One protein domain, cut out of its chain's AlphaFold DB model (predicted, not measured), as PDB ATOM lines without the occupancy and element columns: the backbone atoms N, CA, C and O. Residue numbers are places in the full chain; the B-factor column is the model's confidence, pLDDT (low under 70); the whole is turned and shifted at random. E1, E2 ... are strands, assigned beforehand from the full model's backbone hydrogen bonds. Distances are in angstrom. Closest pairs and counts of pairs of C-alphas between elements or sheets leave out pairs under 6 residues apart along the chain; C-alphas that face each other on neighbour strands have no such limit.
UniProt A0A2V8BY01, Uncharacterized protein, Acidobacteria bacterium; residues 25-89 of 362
ATOM      1  N   LEU A  25     169.690 205.961 141.241       89.31
ATOM      2  CA  LEU A  25     168.455 205.519 140.609       89.31
ATOM      3  C   LEU A  25     168.659 204.144 139.991       89.31
ATOM      4  O   LEU A  25     169.754 203.817 139.528       89.31
ATOM      5  N   ASP A  26     167.608 203.338 140.013       89.06
ATOM      6  CA  ASP A  26     167.578 202.037 139.358       89.06
ATOM      7  C   ASP A  26     166.175 201.777 138.818       89.06
ATOM      8  O   ASP A  26     165.178 202.212 139.402       89.06
ATOM      9  N   SER A  27     166.113 201.072 137.693       89.75
ATOM     10  CA  SER A  27     164.854 200.719 137.056       89.75
ATOM     11  C   SER A  27     164.453 199.318 137.493       89.75
ATOM     12  O   SER A  27     165.192 198.355 137.286       89.75
ATOM     13  N   VAL A  28     163.291 199.196 138.131       93.81
ATOM     14  CA  VAL A  28     162.831 197.942 138.738       93.81
ATOM     15  C   VAL A  28     161.409 197.602 138.332       93.81
ATOM     16  O   VAL A  28     160.608 198.478 138.017       93.81
ATOM     17  N   TRP A  29     161.080 196.315 138.377       94.56
ATOM     18  CA  TRP A  29     159.745 195.807 138.083       94.56
ATOM     19  C   TRP A  29     158.959 195.610 139.376       94.56
ATOM     20  O   TRP A  29     159.446 194.992 140.323       94.56
ATOM     21  N   THR A  30     157.740 196.140 139.431       95.00
ATOM     22  CA  THR A  30     156.903 196.120 140.633       95.00
ATOM     23  C   THR A  30     155.411 195.983 140.320       95.00
ATOM     24  O   THR A  30     154.989 196.044 139.170       95.00
ATOM     25  N   CYS A  31     154.594 195.753 141.345       91.88
ATOM     26  CA  CYS A  31     153.142 195.711 141.216       91.88
ATOM     27  C   CYS A  31     152.597 197.118 140.947       91.88
ATOM     28  O   CYS A  31     152.881 198.030 141.722       91.88
ATOM     29  N   ALA A  32     151.771 197.283 139.907       87.56
ATOM     30  CA  ALA A  32     151.252 198.594 139.505       87.56
ATOM     31  C   ALA A  32     150.546 199.319 140.654       87.56
ATOM     32  O   ALA A  32     150.940 200.426 140.994       87.56
ATOM     33  N   THR A  33     149.583 198.648 141.294       86.31
ATOM     34  CA  THR A  33     148.721 199.200 142.358       86.31
ATOM     35  C   THR A  33     149.390 199.292 143.731       86.31
ATOM     36  O   THR A  33     148.838 199.881 144.663       86.31
ATOM     37  N   ARG A  34     150.562 198.662 143.890       88.31
ATOM     38  CA  ARG A  34     151.351 198.655 145.129       88.31
ATOM     39  C   ARG A  34     152.840 198.780 144.795       88.31
ATOM     40  O   ARG A  34     153.578 197.803 144.970       88.31
ATOM     41  N   PRO A  35     153.283 199.955 144.309       88.81
ATOM     42  CA  PRO A  35     154.668 200.149 143.914       88.81
ATOM     43  C   PRO A  35     155.633 199.817 145.054       88.81
ATOM     44  O   PRO A  35     155.405 200.171 146.209       88.81
ATOM     45  N   LEU A  36     156.711 199.117 144.708       93.12
ATOM     46  CA  LEU A  36     157.787 198.645 145.585       93.12
ATOM     47  C   LEU A  36     157.383 197.651 146.687       93.12
ATOM     48  O   LEU A  36     158.249 197.223 147.447       93.12
ATOM     49  N   ALA A  37     156.124 197.200 146.746       92.69
ATOM     50  CA  ALA A  37     155.743 196.077 147.613       92.69
ATOM     51  C   ALA A  37     156.453 194.771 147.206       92.69
ATOM     52  O   ALA A  37     156.670 193.885 148.029       92.69
ATOM     53  N   VAL A  38     156.808 194.674 145.925       93.88
ATOM     54  CA  VAL A  38     157.627 193.624 145.319       93.88
ATOM     55  C   VAL A  38     158.617 194.317 144.395       93.88
ATOM     56  O   VAL A  38     158.235 195.254 143.694       93.88
ATOM     57  N   VAL A  39     159.873 193.883 144.395       95.50
ATOM     58  CA  VAL A  39     160.918 194.447 143.538       95.50
ATOM     59  C   VAL A  39     161.599 193.310 142.796       95.50
ATOM     60  O   VAL A  39     162.237 192.461 143.411       95.50
ATOM     61  N   GLU A  40     161.465 193.316 141.475       94.69
ATOM     62  CA  GLU A  40     162.036 192.326 140.567       94.69
ATOM     63  C   GLU A  40     162.983 192.993 139.566       94.69
ATOM     64  O   GLU A  40     162.851 194.173 139.230       94.69
ATOM     65  N   THR A  41     163.940 192.225 139.049       90.06
ATOM     66  CA  THR A  41     164.923 192.704 138.059       90.06
ATOM     67  C   THR A  41     164.470 192.518 136.612       90.06
ATOM     68  O   THR A  41     165.148 192.968 135.691       90.06
ATOM     69  N   LYS A  42     163.336 191.846 136.388       90.25
ATOM     70  CA  LYS A  42     162.823 191.513 135.055       90.25
ATOM     71  C   LYS A  42     161.290 191.570 135.006       90.25
ATOM     72  O   LYS A  42     160.656 191.454 136.057       90.25
ATOM     73  N   PRO A  43     160.691 191.676 133.804       89.75
ATOM     74  CA  PRO A  43     159.244 191.591 133.644       89.75
ATOM     75  C   PRO A  43     158.672 190.289 134.216       89.75
ATOM     76  O   PRO A  43     159.328 189.244 134.219       89.75
ATOM     77  N   GLY A  44     157.416 190.332 134.657       93.25
ATOM     78  CA  GLY A  44     156.747 189.187 135.265       93.25
ATOM     79  C   GLY A  44     155.304 189.487 135.655       93.25
ATOM     80  O   GLY A  44     154.709 190.451 135.173       93.25
ATOM     81  N   ARG A  45     154.737 188.655 136.533       94.31
ATOM     82  CA  ARG A  45     153.419 188.889 137.140       94.31
ATOM     83  C   ARG A  45     153.575 189.301 138.596       94.31
ATOM     84  O   ARG A  45     154.373 188.712 139.317       94.31
ATOM     85  N   CYS A  46     152.785 190.279 139.019       91.38
ATOM     86  CA  CYS A  46     152.692 190.692 140.404       91.38
ATOM     87  C   CYS A  46     152.166 189.525 141.257       91.38
ATOM     88  O   CYS A  46     151.077 189.016 140.981       91.38
ATOM     89  N   PRO A  47     152.881 189.104 142.314       93.50
ATOM     90  CA  PRO A  47     152.437 188.000 143.163       93.50
ATOM     91  C   PRO A  47     151.265 188.384 144.082       93.50
ATOM     92  O   PRO A  47     150.690 187.514 144.726       93.50
ATOM     93  N   ILE A  48     150.907 189.672 144.156       89.38
ATOM     94  CA  ILE A  48     149.815 190.174 145.002       89.38
ATOM     95  C   ILE A  48     148.471 190.134 144.265       89.38
ATOM     96  O   ILE A  48     147.470 189.738 144.854       89.38
ATOM     97  N   ASP A  49     148.431 190.559 142.999       85.44
ATOM     98  CA  ASP A  49     147.181 190.715 142.240       85.44
ATOM     99  C   ASP A  49     147.179 190.005 140.869       85.44
ATOM    100  O   ASP A  49     146.174 190.024 140.160       85.44
ATOM    101  N   GLY A  50     148.282 189.351 140.486       88.38
ATOM    102  CA  GLY A  50     148.420 188.605 139.231       88.38
ATOM    103  C   GLY A  50     148.551 189.466 137.969       88.38
ATOM    104  O   GLY A  50     148.732 188.913 136.872       88.38
ATOM    105  N   SER A  51     148.474 190.795 138.097       87.00
ATOM    106  CA  SER A  51     148.656 191.742 136.993       87.00
ATOM    107  C   SER A  51     150.096 191.709 136.472       87.00
ATOM    108  O   SER A  51     150.985 191.137 137.107       87.00
ATOM    109  N   ALA A  52     150.349 192.260 135.283       89.06
ATOM    110  CA  ALA A  52     151.723 192.376 134.799       89.06
ATOM    111  C   ALA A  52     152.502 193.341 135.705       89.06
ATOM    112  O   ALA A  52     151.982 194.391 136.080       89.06
ATOM    113  N   LEU A  53     153.741 192.983 136.051       92.06
ATOM    114  CA  LEU A  53     154.637 193.926 136.707       92.06
ATOM    115  C   LEU A  53     154.865 195.118 135.777       92.06
ATOM    116  O   LEU A  53     155.010 194.949 134.565       92.06
ATOM    117  N   VAL A  54     154.931 196.301 136.366       90.56
ATOM    118  CA  VAL A  54     155.254 197.545 135.679       90.56
ATOM    119  C   VAL A  54     156.645 197.998 136.071       90.56
ATOM    120  O   VAL A  54     157.101 197.754 137.191       90.56
ATOM    121  N   GLN A  55     157.324 198.644 135.138       92.38
ATOM    122  CA  GLN A  55     158.654 199.177 135.365       92.38
ATOM    123  C   GLN A  55     158.551 200.576 135.981       92.38
ATOM    124  O   GLN A  55     157.762 201.399 135.521       92.38
ATOM    125  N   VAL A  56     159.331 200.838 137.027       92.00
ATOM    126  CA  VAL A  56     159.403 202.131 137.721       92.00
ATOM    127  C   VAL A  56     160.857 202.511 137.979       92.00
ATOM    128  O   VAL A  56     161.719 201.640 138.107       92.00
ATOM    129  N   THR A  57     161.118 203.807 138.117       89.94
ATOM    130  CA  THR A  57     162.419 204.340 138.528       89.94
ATOM    131  C   THR A  57     162.402 204.594 140.032       89.94
ATOM    132  O   THR A  57     161.680 205.457 140.533       89.94
ATOM    133  N   ALA A  58     163.195 203.823 140.773       92.38
ATOM    134  CA  ALA A  58     163.264 203.880 142.229       92.38
ATOM    135  C   ALA A  58     164.566 204.532 142.703       92.38
ATOM    136  O   ALA A  58     165.622 204.368 142.088       92.38
ATOM    137  N   ALA A  59     164.499 205.230 143.838       92.94
ATOM    138  CA  ALA A  59     165.694 205.627 144.564       92.94
ATOM    139  C   ALA A  59     166.288 204.401 145.264       92.94
ATOM    140  O   ALA A  59     165.564 203.596 145.854       92.94
ATOM    141  N   VAL A  60     167.606 204.267 145.196       95.12
ATOM    142  CA  VAL A  60     168.356 203.164 145.781       95.12
ATOM    143  C   VAL A  60     169.253 203.680 146.885       95.12
ATOM    144  O   VAL A  60     170.042 204.605 146.687       95.12
ATOM    145  N   SER A  61     169.188 203.000 148.018       95.31
ATOM    146  CA  SER A  61     170.139 203.169 149.100       95.31
ATOM    147  C   SER A  61     170.600 201.819 149.632       95.31
ATOM    148  O   SER A  61     170.063 200.760 149.303       95.31
ATOM    149  N   TRP A  62     171.651 201.846 150.432       96.44
ATOM    150  CA  TRP A  62     172.151 200.714 151.189       96.44
ATOM    151  C   TRP A  62     172.097 201.081 152.658       96.44
ATOM    152  O   TRP A  62     172.420 202.206 153.034       96.44
ATOM    153  N   THR A  63     171.705 200.132 153.497       95.38
ATOM    154  CA  THR A  63     171.636 200.349 154.940       95.38
ATOM    155  C   THR A  63     172.043 199.098 155.702       95.38
ATOM    156  O   THR A  63     171.885 197.974 155.213       95.38
ATOM    157  N   CYS A  64     172.584 199.295 156.898       94.69
ATOM    158  CA  CYS A  64     172.886 198.199 157.803       94.69
ATOM    159  C   CYS A  64     171.654 197.825 158.627       94.69
ATOM    160  O   CYS A  64     170.887 198.707 159.020       94.69
ATOM    161  N   PRO A  65     171.444 196.533 158.927       91.88
ATOM    162  CA  PRO A  65     170.378 196.123 159.831       91.88
ATOM    163  C   PRO A  65     170.459 196.863 161.175       91.88
ATOM    164  O   PRO A  65     171.528 196.976 161.767       91.88
ATOM    165  N   GLY A  66     169.320 197.367 161.658       87.50
ATOM    166  CA  GLY A  66     169.229 198.045 162.956       87.50
ATOM    167  C   GLY A  66     169.688 199.506 162.976       87.50
ATOM    168  O   GLY A  66     169.659 200.116 164.044       87.50
ATOM    169  N   THR A  67     170.071 200.092 161.836       88.75
ATOM    170  CA  THR A  67     170.387 201.525 161.731       88.75
ATOM    171  C   THR A  67     169.417 202.243 160.791       88.75
ATOM    172  O   THR A  67     168.707 201.621 160.004       88.75
ATOM    173  N   SER A  68     169.371 203.573 160.892       86.25
ATOM    174  CA  SER A  68     168.663 204.453 159.948       86.25
ATOM    175  C   SER A  68     169.621 205.179 158.999       86.25
ATOM    176  O   SER A  68     169.217 206.101 158.297       86.25
ATOM    177  N   THR A  69     170.909 204.830 159.025       87.75
ATOM    178  CA  THR A  69     171.913 205.450 158.161       87.75
ATOM    179  C   THR A  69     171.815 204.833 156.776       87.75
ATOM    180  O   THR A  69     171.946 203.616 156.614       87.75
ATOM    181  N   GLU A  70     171.604 205.684 155.780       91.12
ATOM    182  CA  GLU A  70     171.557 205.297 154.380       91.12
ATOM    183  C   GLU A  70     172.825 205.746 153.651       91.12
ATOM    184  O   GLU A  70     173.369 206.821 153.900       91.12
ATOM    185  N   SER A  71     173.292 204.903 152.738       92.31
ATOM    186  CA  SER A  71     174.382 205.186 151.810       92.31
ATOM    187  C   SER A  71     173.868 205.087 150.380       92.31
ATOM    188  O   SER A  71     173.086 204.197 150.060       92.31
ATOM    189  N   VAL A  72     174.351 205.954 149.493       92.19
ATOM    190  CA  VAL A  72     174.069 205.898 148.042       92.19
ATOM    191  C   VAL A  72     174.986 204.926 147.289       92.19
ATOM    192  O   VAL A  72     174.830 204.710 146.085       92.19
ATOM    193  N   SER A  73     175.934 204.322 148.005       91.94
ATOM    194  CA  SER A  73     176.869 203.322 147.496       91.94
ATOM    195  C   SER A  73     176.792 202.035 148.320       91.94
ATOM    196  O   SER A  73     176.601 202.108 149.539       91.94
ATOM    197  N   PRO A  74     176.999 200.861 147.694       93.81
ATOM    198  CA  PRO A  74     177.219 199.619 148.423       93.81
ATOM    199  C   PRO A  74     178.387 199.746 149.406       93.81
ATOM    200  O   PRO A  74     179.344 200.477 149.152       93.81
ATOM    201  N   GLY A  75     178.329 198.988 150.495       93.88
ATOM    202  CA  GLY A  75     179.385 198.947 151.498       93.88
ATOM    203  C   GLY A  75     179.220 197.765 152.442       93.88
ATOM    204  O   GLY A  75     178.379 196.891 152.210       93.88
ATOM    205  N   SER A  76     180.007 197.768 153.513       95.81
ATOM    206  CA  SER A  76     179.945 196.772 154.581       95.81
ATOM    207  C   SER A  76     179.526 197.418 155.896       95.81
ATOM    208  O   SER A  76     179.846 198.573 156.173       95.81
ATOM    209  N   CYS A  77     178.818 196.651 156.708       94.62
ATOM    210  CA  CYS A  77     178.437 196.995 158.063       94.62
ATOM    211  C   CYS A  77     179.599 196.795 159.037       94.62
ATOM    212  O   CYS A  77     180.620 196.195 158.704       94.62
ATOM    213  N   ALA A  78     179.444 197.311 160.259       92.50
ATOM    214  CA  ALA A  78     180.477 197.229 161.295       92.50
ATOM    215  C   ALA A  78     180.843 195.780 161.674       92.50
ATOM    216  O   ALA A  78     181.962 195.521 162.106       92.50
ATOM    217  N   ASP A  79     179.918 194.838 161.481       91.94
ATOM    218  CA  ASP A  79     180.112 193.397 161.677       91.94
ATOM    219  C   ASP A  79     180.748 192.688 160.460       91.94
ATOM    220  O   ASP A  79     180.905 191.469 160.462       91.94
ATOM    221  N   GLY A  80     181.105 193.435 159.410       92.81
ATOM    222  CA  GLY A  80     181.685 192.923 158.169       92.81
ATOM    223  C   GLY A  80     180.669 192.398 157.147       92.81
ATOM    224  O   GLY A  80     181.065 192.085 156.023       92.81
ATOM    225  N   SER A  81     179.377 192.324 157.482       94.75
ATOM    226  CA  SER A  81     178.329 191.907 156.541       94.75
ATOM    227  C   SER A  81     178.097 192.964 155.446       94.75
ATOM    228  O   SER A  81     178.347 194.148 155.674       94.75
ATOM    229  N   PRO A  82     177.642 192.594 154.234       96.06
ATOM    230  CA  PRO A  82     177.307 193.580 153.213       96.06
ATOM    231  C   PRO A  82     176.058 194.375 153.611       96.06
ATOM    232  O   PRO A  82     175.078 193.821 154.112       96.06
ATOM    233  N   MET A  83     176.062 195.676 153.321       96.69
ATOM    234  CA  MET A  83     174.882 196.519 153.490       96.69
ATOM    235  C   MET A  83     173.731 196.019 152.613       96.69
ATOM    236  O   MET A  83     173.919 195.590 151.471       96.69
ATOM    237  N   VAL A  84     172.510 196.134 153.124       94.38
ATOM    238  CA  VAL A  84     171.313 195.664 152.432       94.38
ATOM    239  C   VAL A  84     170.813 196.747 151.483       94.38
ATOM    240  O   VAL A  84     170.530 197.865 151.915       94.38
ATOM    241  N   LYS A  85     170.675 196.405 150.196       94.50
ATOM    242  CA  LYS A  85     170.070 197.281 149.184       94.50
ATOM    243  C   LYS A  85     168.595 197.530 149.528       94.50
ATOM    244  O   LYS A  85     167.849 196.597 149.833       94.50
ATOM    245  N   ARG A  86     168.177 198.788 149.467       94.06
ATOM    246  CA  ARG A  86     166.816 199.273 149.690       94.06
ATOM    247  C   ARG A  86     166.359 200.076 148.487       94.06
ATOM    248  O   ARG A  86     167.165 200.683 147.788       94.06
ATOM    249  N   PHE A  87     165.052 200.046 148.273       94.81
ATOM    250  CA  PHE A  87     164.382 200.813 147.239       94.81
ATOM    251  C   PHE A  87     163.344 201.702 147.904       94.81
ATOM    252  O   PHE A  87     162.615 201.249 148.788       94.81
ATOM    253  N   ALA A  88     163.274 202.947 147.461       93.38
ATOM    254  CA  ALA A  88     162.285 203.910 147.902       93.38
ATOM    255  C   ALA A  88     161.622 204.566 146.690       93.38
ATOM    256  O   ALA A  88     162.247 204.775 145.645       93.38
ATOM    257  N   SER A  89     160.339 204.889 146.834       92.88
ATOM    258  CA  SER A  89     159.630 205.683 145.837       92.88
ATOM    259  C   SER A  89     160.251 207.072 145.775       92.88
ATOM    260  O   SER A  89     160.650 207.631 146.797       92.88
TER     261      SER A  89
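What this domain is: This is residues 25 to 89 of the 362 residues of an uncharacterized protein of Acidobacteria bacterium (UniProt A0A2V8BY01). With little regular structure, this is a loose rod: a long bent strand, E2, pairs with E1 along its first part and E3 along its last, with a long loop toward each end, residues 31 to 53 and 64 to 83. The 65 printed residues hold no named helix and strands E1, E2, E3, in sheet order too, antiparallel; the class is all strand, with only 21 residues in named elements. The radius of gyration of the C-alphas is 13.6 A, the spans 40 by 20 by 18 A.

How they stand to each other: E1, residues 25 to 30, and E2, residues 54 to 63, form a hairpin at 124 degrees; N 28 and O 56 are 2.9 A apart, within hydrogen-bond range. E2 bends by 63 degrees at residue 57. E2 and E3, residues 84 to 88, form a hairpin at 132 degrees, with N 86 and O 61 at 2.7 A. The three make a meander, each strand the antiparallel neighbour of the one before; E1 and E3 are apart.

Where its parts are: E1 starts at C-alpha 25 (168.455, 205.519, 140.609) and spans 14.9 A, E2 25.4 A, and E3 13.0 A, ending at C-alpha 88 (162.285, 203.910, 147.902).

The domain as a whole: The farthest C-alphas, Ser 51 and Ala 78, are 40.4 A apart. Both links are long; the printed part has no cut, and no printed residue is under 70 in pLDDT.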